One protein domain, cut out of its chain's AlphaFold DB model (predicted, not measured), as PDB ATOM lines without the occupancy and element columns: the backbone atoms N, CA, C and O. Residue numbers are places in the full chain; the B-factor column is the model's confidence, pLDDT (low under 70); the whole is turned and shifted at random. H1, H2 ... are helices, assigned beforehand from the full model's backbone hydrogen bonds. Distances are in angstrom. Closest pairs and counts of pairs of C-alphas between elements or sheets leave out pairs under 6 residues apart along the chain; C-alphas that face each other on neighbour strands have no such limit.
ATOM      1  N   GLY A  24     122.419  51.977 165.263       55.28
ATOM      2  CA  GLY A  24     122.320  50.517 165.302       55.28
ATOM      3  C   GLY A  24     123.438  49.799 166.062       55.28
ATOM      4  O   GLY A  24     123.416  48.570 166.130       55.28
ATOM      5  N   ARG A  25     124.389  50.508 166.685       59.97
ATOM      6  CA  ARG A  25     125.419  49.892 167.551       59.97
ATOM      7  C   ARG A  25     124.871  49.591 168.944       59.97
ATOM      8  O   ARG A  25     124.152  50.413 169.505       59.97
ATOM      9  N   LYS A  26     125.231  48.464 169.567       62.50
ATOM     10  CA  LYS A  26     124.836  48.183 170.962       62.50
ATOM     11  C   LYS A  26     125.531  49.141 171.930       62.50
ATOM     12  O   LYS A  26     126.734  49.345 171.831       62.50
ATOM     13  N   TYR A  27     124.806  49.651 172.929       52.19
ATOM     14  CA  TYR A  27     125.412  50.507 173.963       52.19
ATOM     15  C   TYR A  27     126.557  49.804 174.713       52.19
ATOM     16  O   TYR A  27     127.541  50.443 175.059       52.19
ATOM     17  N   GLY A  28     126.469  48.480 174.898       54.03
ATOM     18  CA  GLY A  28     127.513  47.676 175.548       54.03
ATOM     19  C   GLY A  28     128.794  47.466 174.731       54.03
ATOM     20  O   GLY A  28     129.700  46.801 175.215       54.03
ATOM     21  N   THR A  29     128.867  47.984 173.502       59.53
ATOM     22  CA  THR A  29     130.067  47.926 172.648       59.53
ATOM     23  C   THR A  29     130.625  49.316 172.339       59.53
ATOM     24  O   THR A  29     131.507  49.445 171.495       59.53
ATOM     25  N   LEU A  30     130.080  50.370 172.954       60.34
ATOM     26  CA  LEU A  30     130.580  51.729 172.776       60.34
ATOM     27  C   LEU A  30     131.752  51.981 173.718       60.34
ATOM     28  O   LEU A  30     131.708  51.614 174.888       60.34
ATOM     29  N   ALA A  31     132.761  52.691 173.222       55.56
ATOM     30  CA  ALA A  31     133.859  53.169 174.055       55.56
ATOM     31  C   ALA A  31     133.527  54.471 174.805       55.56
ATOM     32  O   ALA A  31     134.356  54.970 175.563       55.56
ATOM     33  N   GLY A  32     132.351  55.054 174.564       66.88
ATOM     34  CA  GLY A  32     131.938  56.308 175.172       66.88
ATOM     35  C   GLY A  32     130.465  56.629 174.948       66.88
ATOM     36  O   GLY A  32     129.818  56.062 174.067       66.88
ATOM     37  N   SER A  33     129.928  57.489 175.810       75.00
ATOM     38  CA  SER A  33     128.588  58.059 175.684       75.00
ATOM     39  C   SER A  33     128.484  59.369 176.461       75.00
ATOM     40  O   SER A  33     128.870  59.448 177.636       75.00
ATOM     41  N   ALA A  34     127.928  60.391 175.818       75.31
ATOM     42  CA  ALA A  34     127.691  61.699 176.405       75.31
ATOM     43  C   ALA A  34     126.283  61.858 177.004       75.31
ATOM     44  O   ALA A  34     125.268  61.428 176.460       75.31
ATOM     45  N   GLY A  35     126.220  62.570 178.130       74.06
ATOM     46  CA  GLY A  35     124.990  62.924 178.840       74.06
ATOM     47  C   GLY A  35     125.288  63.896 179.982       74.06
ATOM     48  O   GLY A  35     126.342  64.530 180.004       74.06
ATOM     49  N   ARG A  36     124.396  64.012 180.978       67.06
ATOM     50  CA  ARG A  36     124.738  64.729 182.232       67.06
ATOM     51  C   ARG A  36     125.932  64.094 182.955       67.06
ATOM     52  O   ARG A  36     126.627  64.774 183.701       67.06
ATOM     53  N   THR A  37     126.157  62.811 182.692       64.25
ATOM     54  CA  THR A  37     127.365  62.071 183.035       64.25
ATOM     55  C   THR A  37     127.989  61.593 181.733       64.25
ATOM     56  O   THR A  37     127.311  60.930 180.949       64.25
ATOM     57  N   THR A  38     129.256  61.927 181.503       76.38
ATOM     58  CA  THR A  38     130.053  61.370 180.405       76.38
ATOM     59  C   THR A  38     130.635  60.037 180.856       76.38
ATOM     60  O   THR A  38     131.268  59.968 181.910       76.38
ATOM     61  N   ILE A  39     130.408  58.984 180.080       74.19
ATOM     62  CA  ILE A  39     130.944  57.644 180.335       74.19
ATOM     63  C   ILE A  39     131.974  57.355 179.252       74.19
ATOM     64  O   ILE A  39     131.714  57.624 178.083       74.19
ATOM     65  N   ILE A  40     133.124  56.809 179.643       79.12
ATOM     66  CA  ILE A  40     134.183  56.387 178.726       79.12
ATOM     67  C   ILE A  40     134.722  55.015 179.110       79.12
ATOM     68  O   ILE A  40     134.630  54.609 180.269       79.12
ATOM     69  N   LEU A  41     135.272  54.316 178.123       71.12
ATOM     70  CA  LEU A  41     136.086  53.129 178.320       71.12
ATOM     71  C   LEU A  41     137.436  53.559 178.898       71.12
ATOM     72  O   LEU A  41     138.125  54.409 178.331       71.12
ATOM     73  N   ASP A  42     137.808  52.980 180.030       69.94
ATOM     74  CA  ASP A  42     139.067  53.272 180.705       69.94
ATOM     75  C   ASP A  42     140.281  52.890 179.851       69.94
ATOM     76  O   ASP A  42     141.240  53.656 179.833       69.94
ATOM     77  N   ASP A  43     140.212  51.815 179.058       68.25
ATOM     78  CA  ASP A  43     141.263  51.423 178.101       68.25
ATOM     79  C   ASP A  43     141.678  52.566 177.156       68.25
ATOM     80  O   ASP A  43     142.868  52.735 176.873       68.25
ATOM     81  N   ASN A  44     140.726  53.410 176.732       78.75
ATOM     82  CA  ASN A  44     140.989  54.575 175.880       78.75
ATOM     83  C   ASN A  44     141.757  55.690 176.610       78.75
ATOM     84  O   ASN A  44     142.558  56.403 176.012       78.75
ATOM     85  N   ILE A  45     141.542  55.834 177.918       74.31
ATOM     86  CA  ILE A  45     142.233  56.831 178.754       74.31
ATOM     87  C   ILE A  45     143.578  56.316 179.245       74.31
ATOM     88  O   ILE A  45     144.520  57.091 179.420       74.31
ATOM     89  N   LEU A  46     143.668  55.011 179.472       68.44
ATOM     90  CA  LEU A  46     144.896  54.327 179.845       68.44
ATOM     91  C   LEU A  46     145.817  54.097 178.643       68.44
ATOM     92  O   LEU A  46     146.989  53.791 178.852       68.44
ATOM     93  N   CYS A  47     145.309  54.261 177.418       67.38
ATOM     94  CA  CYS A  47     146.010  53.959 176.175       67.38
ATOM     95  C   CYS A  47     146.618  52.547 176.200       67.38
ATOM     96  O   CYS A  47     147.804  52.370 175.923       67.38
ATOM     97  N   ASN A  48     145.827  51.536 176.568       62.78
ATOM     98  CA  ASN A  48     146.299  50.150 176.617       62.78
ATOM     99  C   ASN A  48     145.869  49.347 175.376       62.78
ATOM    100  O   ASN A  48     145.003  49.771 174.619       62.78
ATOM    101  N   ALA A  49     146.447  48.163 175.170       71.00
ATOM    102  CA  ALA A  49     146.233  47.367 173.957       71.00
ATOM    103  C   ALA A  49     144.763  46.989 173.653       71.00
ATOM    104  O   ALA A  49     144.484  46.541 172.543       71.00
ATOM    105  N   ALA A  50     143.839  47.146 174.608       70.62
ATOM    106  CA  ALA A  50     142.409  46.924 174.412       70.62
ATOM    107  C   ALA A  50     141.656  48.174 173.903       70.62
ATOM    108  O   ALA A  50     140.475  48.073 173.575       70.62
ATOM    109  N   ASP A  51     142.324  49.329 173.784       69.56
ATOM    110  CA  ASP A  51     141.757  50.558 173.230       69.56
ATOM    111  C   ASP A  51     141.313  50.354 171.766       69.56
ATOM    112  O   ASP A  51     142.160  50.204 170.876       69.56
ATOM    113  N   PRO A  52     139.999  50.411 171.468       69.06
ATOM    114  CA  PRO A  52     139.493  50.201 170.115       69.06
ATOM    115  C   PRO A  52     139.898  51.320 169.146       69.06
ATOM    116  O   PRO A  52     139.794  51.138 167.934       69.06
ATOM    117  N   TYR A  53     140.368  52.462 169.660       67.38
ATOM    118  CA  TYR A  53     140.882  53.571 168.858       67.38
ATOM    119  C   TYR A  53     142.407  53.569 168.748       67.38
ATOM    120  O   TYR A  53     142.969  54.525 168.216       67.38
ATOM    121  N   LEU A  54     143.093  52.515 169.207       70.06
ATOM    122  CA  LEU A  54     144.532  52.313 169.008       70.06
ATOM    123  C   LEU A  54     145.386  53.534 169.403       70.06
ATOM    124  O   LEU A  54     146.365  53.857 168.733       70.06
ATOM    125  N   HIS A  55     144.995  54.250 170.463       69.44
ATOM    126  CA  HIS A  55     145.664  55.454 170.981       69.44
ATOM    127  C   HIS A  55     145.615  56.672 170.053       69.44
ATOM    128  O   HIS A  55     146.273  57.684 170.309       69.44
ATOM    129  N   THR A  56     144.839  56.585 168.975       65.00
ATOM    130  CA  THR A  56     144.721  57.636 167.960       65.00
ATOM    131  C   THR A  56     143.597  58.624 168.258       65.00
ATOM    132  O   THR A  56     143.588  59.724 167.711       65.00
ATOM    133  N   PHE A  57     142.673  58.279 169.160       68.94
ATOM    134  CA  PHE A  57     141.532  59.116 169.521       68.94
ATOM    135  C   PHE A  57     141.299  59.146 171.029       68.94
ATOM    136  O   PHE A  57     141.233  58.093 171.655       68.94
ATOM    137  N   ASN A  58     141.093  60.329 171.607       76.88
ATOM    138  CA  ASN A  58     140.622  60.461 172.984       76.88
ATOM    139  C   ASN A  58     139.098  60.630 173.009       76.88
ATOM    140  O   ASN A  58     138.563  61.715 172.761       76.88
ATOM    141  N   VAL A  59     138.408  59.550 173.357       79.12
ATOM    142  CA  VAL A  59     136.948  59.496 173.432       79.12
ATOM    143  C   VAL A  59     136.418  60.426 174.524       79.12
ATOM    144  O   VAL A  59     135.361  61.021 174.353       79.12
ATOM    145  N   LEU A  60     137.157  60.639 175.619       83.25
ATOM    146  CA  LEU A  60     136.717  61.551 176.679       83.25
ATOM    147  C   LEU A  60     136.630  62.994 176.205       83.25
ATOM    148  O   LEU A  60     135.647  63.655 176.519       83.25
ATOM    149  N   VAL A  61     137.607  63.487 175.442       77.44
ATOM    150  CA  VAL A  61     137.540  64.852 174.894       77.44
ATOM    151  C   VAL A  61     136.310  65.010 174.000       77.44
ATOM    152  O   VAL A  61     135.586  65.999 174.120       77.44
ATOM    153  N   HIS A  62     136.031  64.016 173.161       83.81
ATOM    154  CA  HIS A  62     134.882  64.017 172.263       83.81
ATOM    155  C   HIS A  62     133.544  63.986 173.026       83.81
ATOM    156  O   HIS A  62     132.735  64.909 172.919       83.81
ATOM    157  N   GLU A  63     133.331  62.978 173.873       83.75
ATOM    158  CA  GLU A  63     132.064  62.781 174.590       83.75
ATOM    159  C   GLU A  63     131.818  63.865 175.648       83.75
ATOM    160  O   GLU A  63     130.690  64.309 175.866       83.75
ATOM    161  N   PHE A  64     132.874  64.363 176.297       86.94
ATOM    162  CA  PHE A  64     132.730  65.468 177.241       86.94
ATOM    163  C   PHE A  64     132.346  66.768 176.529       86.94
ATOM    164  O   PHE A  64     131.581  67.566 177.075       86.94
ATOM    165  N   THR A  65     132.799  66.972 175.290       85.06
ATOM    166  CA  THR A  65     132.404  68.142 174.497       85.06
ATOM    167  C   THR A  65     130.909  68.133 174.187       85.06
ATOM    168  O   THR A  65     130.265  69.176 174.307       85.06
ATOM    169  N   HIS A  66     130.313  66.972 173.906       84.38
ATOM    170  CA  HIS A  66     128.854  66.837 173.784       84.38
ATOM    171  C   HIS A  66     128.122  67.224 175.080       84.38
ATOM    172  O   HIS A  66     127.105  67.929 175.044       84.38
ATOM    173  N   SER A  67     128.657  66.835 176.242       85.56
ATOM    174  CA  SER A  67     128.118  67.239 177.549       85.56
ATOM    175  C   SER A  67     128.222  68.751 177.781       85.56
ATOM    176  O   SER A  67     127.249  69.373 178.217       85.56
ATOM    177  N   VAL A  68     129.356  69.371 177.439       83.88
ATOM    178  CA  VAL A  68     129.543  70.831 177.506       83.88
ATOM    179  C   VAL A  68     128.582  71.548 176.560       83.88
ATOM    180  O   VAL A  68     127.915  72.493 176.975       83.88
ATOM    181  N   HIS A  69     128.439  71.078 175.322       84.56
ATOM    182  CA  HIS A  69     127.511  71.649 174.349       84.56
ATOM    183  C   HIS A  69     126.061  71.608 174.839       84.56
ATOM    184  O   HIS A  69     125.309  72.575 174.723       84.56
ATOM    185  N   THR A  70     125.658  70.486 175.425       83.75
ATOM    186  CA  THR A  70     124.266  70.288 175.825       83.75
ATOM    187  C   THR A  70     123.933  71.063 177.099       83.75
ATOM    188  O   THR A  70     122.896  71.738 177.154       83.75
ATOM    189  N   TYR A  71     124.811  70.998 178.106       80.50
ATOM    190  CA  TYR A  71     124.520  71.438 179.477       80.50
ATOM    191  C   TYR A  71     125.403  72.582 179.985       80.50
ATOM    192  O   TYR A  71     125.031  73.234 180.958       80.50
ATOM    193  N   GLY A  72     126.570  72.801 179.382       77.44
ATOM    194  CA  GLY A  72     127.587  73.737 179.870       77.44
ATOM    195  C   GLY A  72     127.560  75.120 179.221       77.44
ATOM    196  O   GLY A  72     128.148  76.047 179.770       77.44
ATOM    197  N   VAL A  73     126.888  75.278 178.079       77.12
ATOM    198  CA  VAL A  73     126.843  76.542 177.332       77.12
ATOM    199  C   VAL A  73     125.448  77.170 177.333       77.12
ATOM    200  O   VAL A  73     124.426  76.477 177.294       77.12
ATOM    201  N   ASP A  74     125.409  78.502 177.371       68.69
ATOM    202  CA  ASP A  74     124.171  79.277 177.300       68.69
ATOM    203  C   ASP A  74     123.596  79.350 175.871       68.69
ATOM    204  O   ASP A  74     124.191  78.881 174.896       68.69
ATOM    205  N   ALA A  75     122.406  79.941 175.729       80.38
ATOM    206  CA  ALA A  75     121.724  80.048 174.438       80.38
ATOM    207  C   ALA A  75     122.499  80.888 173.404       80.38
ATOM    208  O   ALA A  75     122.417  80.613 172.206       80.38
ATOM    209  N   ALA A  76     123.255  81.897 173.847       72.00
ATOM    210  CA  ALA A  76     124.037  82.744 172.953       72.00
ATOM    211  C   ALA A  76     125.216  81.963 172.362       72.00
ATOM    212  O   ALA A  76     125.446  82.002 171.153       72.00
ATOM    213  N   MET A  77     125.920  81.197 173.195       74.19
ATOM    214  CA  MET A  77     127.010  80.332 172.764       74.19
ATOM    215  C   MET A  77     126.511  79.188 171.873       74.19
ATOM    216  O   MET A  77     127.114  78.947 170.830       74.19
ATOM    217  N   LYS A  78     125.371  78.554 172.192       82.69
ATOM    218  CA  LYS A  78     124.741  77.561 171.296       82.69
ATOM    219  C   LYS A  78     124.503  78.139 169.903       82.69
ATOM    220  O   LYS A  78     124.956  77.576 168.917       82.69
ATOM    221  N   LYS A  79     123.916  79.337 169.818       80.62
ATOM    222  CA  LYS A  79     123.700  80.023 168.535       80.62
ATOM    223  C   LYS A  79     125.007  80.273 167.768       80.62
ATOM    224  O   LYS A  79     125.024  80.163 166.543       80.62
ATOM    225  N   ARG A  80     126.104  80.608 168.459       80.12
ATOM    226  CA  ARG A  80     127.427  80.775 167.826       80.12
ATOM    227  C   ARG A  80     127.939  79.465 167.228       80.12
ATOM    228  O   ARG A  80     128.434  79.482 166.103       80.12
ATOM    229  N   ILE A  81     127.790  78.356 167.949       80.88
ATOM    230  CA  ILE A  81     128.181  77.019 167.482       80.88
ATOM    231  C   ILE A  81     127.353  76.641 166.246       80.88
ATOM    232  O   ILE A  81     127.936  76.277 165.224       80.88
ATOM    233  N   THR A  82     126.038  76.874 166.269       86.31
ATOM    234  CA  THR A  82     125.143  76.586 165.136       86.31
ATOM    235  C   THR A  82     125.539  77.379 163.897       86.31
ATOM    236  O   THR A  82     125.628  76.839 162.793       86.31
ATOM    237  N   ASN A  83     125.827  78.671 164.067       81.88
ATOM    238  CA  ASN A  83     126.289  79.523 162.976       81.88
ATOM    239  C   ASN A  83     127.629  79.040 162.411       81.88
ATOM    240  O   ASN A  83     127.801  79.020 161.193       81.88
ATOM    241  N   SER A  84     128.558  78.620 163.275       80.88
ATOM    242  CA  SER A  84     129.848  78.076 162.848       80.88
ATOM    243  C   SER A  84     129.688  76.769 162.072       80.88
ATOM    244  O   SER A  84     130.304  76.626 161.020       80.88
ATOM    245  N   TYR A  85     128.831  75.857 162.533       84.88
ATOM    246  CA  TYR A  85     128.518  74.614 161.832       84.88
ATOM    247  C   TYR A  85     127.906  74.879 160.447       84.88
ATOM    248  O   TYR A  85     128.349  74.323 159.442       84.88
ATOM    249  N   ASN A  86     126.932  75.790 160.364       86.88
ATOM    250  CA  ASN A  86     126.308  76.166 159.095       86.88
ATOM    251  C   ASN A  86     127.307  76.813 158.128       86.88
ATOM    252  O   ASN A  86     127.309  76.484 156.942       86.88
ATOM    253  N   ALA A  87     128.183  77.688 158.630       79.69
ATOM    254  CA  ALA A  87     129.264  78.266 157.841       79.69
ATOM    255  C   ALA A  87     130.230  77.180 157.345       79.69
ATOM    256  O   ALA A  87     130.585  77.176 156.167       79.69
ATOM    257  N   ALA A  88     130.596  76.219 158.198       78.31
ATOM    258  CA  ALA A  88     131.484  75.126 157.823       78.31
ATOM    259  C   ALA A  88     130.903  74.261 156.692       78.31
ATOM    260  O   ALA A  88     131.619  73.910 155.751       78.31
ATOM    261  N   ARG A  89     129.591  73.994 156.732       83.19
ATOM    262  CA  ARG A  89     128.873  73.304 155.650       83.19
ATOM    263  C   ARG A  89     128.798  74.137 154.372       83.19
ATOM    264  O   ARG A  89     129.035  73.606 153.290       83.19
ATOM    265  N   ALA A  90     128.483  75.428 154.481       82.62
ATOM    266  CA  ALA A  90     128.357  76.324 153.330       82.62
ATOM    267  C   ALA A  90     129.692  76.507 152.593       82.62
ATOM    268  O   ALA A  90     129.741  76.470 151.365       82.62
ATOM    269  N   HIS A  91     130.780  76.653 153.347       78.50
ATOM    270  CA  HIS A  91     132.123  76.868 152.816       78.50
ATOM    271  C   HIS A  91     132.900  75.571 152.567       78.50
ATOM    272  O   HIS A  91     134.028  75.639 152.087       78.50
ATOM    273  N   ARG A  92     132.315  74.405 152.881       78.31
ATOM    274  CA  ARG A  92     132.958  73.084 152.768       78.31
ATOM    275  C   ARG A  92     134.342  73.050 153.419       78.31
ATOM    276  O   ARG A  92     135.273  72.450 152.894       78.31
ATOM    277  N   THR A  93     134.477  73.714 154.567       70.88
ATOM    278  CA  THR A  93     135.738  73.724 155.325       70.88
ATOM    279  C   THR A  93     136.041  72.357 155.932       70.88
ATOM    280  O   THR A  93     137.182  72.080 156.259       70.88
ATOM    281  N   TRP A  94     135.022  71.504 156.071       68.44
ATOM    282  CA  TRP A  94     135.154  70.096 156.430       68.44
ATOM    283  C   TRP A  94     134.571  69.241 155.308       68.44
ATOM    284  O   TRP A  94     133.632  69.657 154.621       68.44
ATOM    285  N   GLU A  95     135.096  68.030 155.137       73.56
ATOM    286  CA  GLU A  95     134.525  67.075 154.192       73.56
ATOM    287  C   GLU A  95     133.086  66.733 154.586       73.56
ATOM    288  O   GLU A  95     132.807  66.328 155.715       73.56
ATOM    289  N   MET A  96     132.150  66.883 153.647       75.81
ATOM    290  CA  MET A  96     130.716  66.719 153.919       75.81
ATOM    291  C   MET A  96     130.324  65.288 154.302       75.81
ATOM    292  O   MET A  96     129.280  65.087 154.914       75.81
ATOM    293  N   SER A  97     131.149  64.305 153.944       76.44
ATOM    294  CA  SER A  97     131.003  62.891 154.301       76.44
ATOM    295  C   SER A  97     131.698  62.517 155.614       76.44
ATOM    296  O   SER A  97     131.723  61.341 155.975       76.44
ATOM    297  N   SER A  98     132.298  63.480 156.320       69.75
ATOM    298  CA  SER A  98     132.902  63.252 157.633       69.75
ATOM    299  C   SER A  98     131.838  63.102 158.721       69.75
ATOM    300  O   SER A  98     130.781  63.735 158.672       69.75
ATOM    301  N   TYR A  99     132.142  62.329 159.765       74.31
ATOM    302  CA  TYR A  99     131.302  62.254 160.964       74.31
ATOM    303  C   TYR A  99     131.145  63.616 161.644       74.31
ATOM    304  O   TYR A  99     130.063  63.917 162.140       74.31
ATOM    305  N   SER A 100     132.150  64.494 161.556       75.12
ATOM    306  CA  SER A 100     132.060  65.878 162.028       75.12
ATOM    307  C   SER A 100     130.919  66.653 161.361       75.12
ATOM    308  O   SER A 100     130.366  67.560 161.961       75.12
ATOM    309  N   MET A 101     130.544  66.314 160.125       82.06
ATOM    310  CA  MET A 101     129.451  66.963 159.391       82.06
ATOM    311  C   MET A 101     128.100  66.247 159.535       82.06
ATOM    312  O   MET A 101     127.127  66.648 158.894       82.06
ATOM    313  N   SER A 102     128.009  65.213 160.378       80.00
ATOM    314  CA  SER A 102     126.751  64.498 160.627       80.00
ATOM    315  C   SER A 102     125.781  65.296 161.506       80.00
ATOM    316  O   SER A 102     124.564  65.207 161.331       80.00
ATOM    317  N   SER A 103     126.302  66.109 162.428       85.12
ATOM    318  CA  SER A 103     125.518  67.018 163.262       85.12
ATOM    319  C   SER A 103     126.377  68.157 163.815       85.12
ATOM    320  O   SER A 103     127.601  68.080 163.837       85.12
ATOM    321  N   GLU A 104     125.725  69.207 164.317       85.81
ATOM    322  CA  GLU A 104     126.391  70.316 165.015       85.81
ATOM    323  C   GLU A 104     127.170  69.854 166.260       85.81
ATOM    324  O   GLU A 104     128.253  70.367 166.538       85.81
ATOM    325  N   GLY A 105     126.634  68.876 167.000       84.94
ATOM    326  CA  GLY A 105     127.314  68.313 168.166       84.94
ATOM    327  C   GLY A 105     128.604  67.606 167.767       84.94
ATOM    328  O   GLY A 105     129.649  67.853 168.361       84.94
ATOM    329  N   GLU A 106     128.546  66.793 166.710       84.62
ATOM    330  CA  GLU A 106     129.720  66.075 166.205       84.62
ATOM    331  C   GLU A 106     130.757  67.017 165.600       84.62
ATOM    332  O   GLU A 106     131.955  66.837 165.805       84.62
ATOM    333  N   TYR A 107     130.312  68.082 164.935       83.50
ATOM    334  CA  TYR A 107     131.191  69.148 164.469       83.50
ATOM    335  C   TYR A 107     132.003  69.752 165.616       83.50
ATOM    336  O   TYR A 107     133.226  69.871 165.521       83.50
ATOM    337  N   LEU A 108     131.335  70.102 166.718       83.75
ATOM    338  CA  LEU A 108     132.000  70.687 167.874       83.75
ATOM    339  C   LEU A 108     132.913  69.678 168.584       83.75
ATOM    340  O   LEU A 108     134.040  70.028 168.926       83.75
ATOM    341  N   ALA A 109     132.455  68.442 168.789       84.88
ATOM    342  CA  ALA A 109     133.215  67.398 169.476       84.88
ATOM    343  C   ALA A 109     134.489  67.007 168.713       84.88
ATOM    344  O   ALA A 109     135.570  66.919 169.300       84.88
ATOM    345  N   GLN A 110     134.392  66.865 167.391       78.81
ATOM    346  CA  GLN A 110     135.544  66.598 166.530       78.81
ATOM    347  C   GLN A 110     136.471  67.813 166.427       78.81
ATOM    348  O   GLN A 110     137.694  67.662 166.449       78.81
ATOM    349  N   GLY A 111     135.907  69.022 166.392       76.00
ATOM    350  CA  GLY A 111     136.670  70.262 166.485       76.00
ATOM    351  C   GLY A 111     137.475  70.363 167.785       76.00
ATOM    352  O   GLY A 111     138.655  70.705 167.757       76.00
ATOM    353  N   ALA A 112     136.878  70.001 168.923       79.44
ATOM    354  CA  ALA A 112     137.563  69.971 170.211       79.44
ATOM    355  C   ALA A 112     138.688  68.923 170.245       79.44
ATOM    356  O   ALA A 112     139.788  69.230 170.704       79.44
ATOM    357  N   ALA A 113     138.454  67.720 169.711       75.56
ATOM    358  CA  ALA A 113     139.492  66.694 169.606       75.56
ATOM    359  C   ALA A 113     140.693  67.167 168.762       75.56
ATOM    360  O   ALA A 113     141.841  66.934 169.143       75.56
ATOM    361  N   ALA A 114     140.440  67.890 167.664       70.56
ATOM    362  CA  ALA A 114     141.488  68.512 166.857       70.56
ATOM    363  C   ALA A 114     142.219  69.634 167.617       70.56
ATOM    364  O   ALA A 114     143.449  69.676 167.625       70.56
ATOM    365  N   TYR A 115     141.485  70.511 168.311       66.69
ATOM    366  CA  TYR A 115     142.055  71.611 169.098       66.69
ATOM    367  C   TYR A 115     143.011  71.131 170.191       66.69
ATOM    368  O   TYR A 115     144.100  71.679 170.358       66.69
ATOM    369  N   PHE A 116     142.620  70.088 170.924       68.94
ATOM    370  CA  PHE A 116     143.447  69.503 171.979       68.94
ATOM    371  C   PHE A 116     144.491  68.511 171.449       68.94
ATOM    372  O   PHE A 116     145.236  67.936 172.243       68.94
ATOM    373  N   ASN A 117     144.583  68.329 170.126       68.25
ATOM    374  CA  ASN A 117     145.497  67.392 169.476       68.25
ATOM    375  C   ASN A 117     145.361  65.959 170.028       68.25
ATOM    376  O   ASN A 117     146.348  65.279 170.339       68.25
TER     377      ASN A 117
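AT A GLANCE: This is residues 24 to 117 of the 361 residues of an uncharacterized protein of Mytilus galloprovincialis (UniProt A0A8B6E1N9). H3, the longest helix, stands across the beginning of H4, and H4 crosses H2; small H1 lies among loops past the end of H2 far from H3. The printed part has 94 residues with four named helices, H1 to H4 in chain order, and no named strand: all helix. It is compact, radius of gyration of the C-alphas 14.1 A, spanning 39 by 29 by 28 A.

HOW THE PARTS SIT: H3, residues 75 to 91, touches H4, residues 104 to 115, about perpendicular at 83 degrees; the closest C-alphas, Tyr 85 and Glu 104, are 5.8 A apart. H4 touches H2, residues 59 to 72, at a steep tilt of 52 degrees, opposite ways; the closest C-alphas, His 62 and Ala 109, are 4.7 A apart. H1, residues 42 to 46, only just touches H2, with 3 pairs of C-alphas within 8 A, the closest Asn 44 and Val 59 at 6.8 A. In the four helices every O i to N i+4 pair is within hydrogen-bond range.

IN THESE COORDINATES: H3 measures 24.2 A, from C-alpha 75 at (121.724, 80.048, 174.438); H2 measures 18.2 A. H4 measures 16.2 A, ending at C-alpha 115 (142.055, 71.611, 169.098).

THE WHOLE: The printed part has no cut. The links H1 to H2 and H3 to H4 are long. Residues 24 to 32 are among those under pLDDT 70.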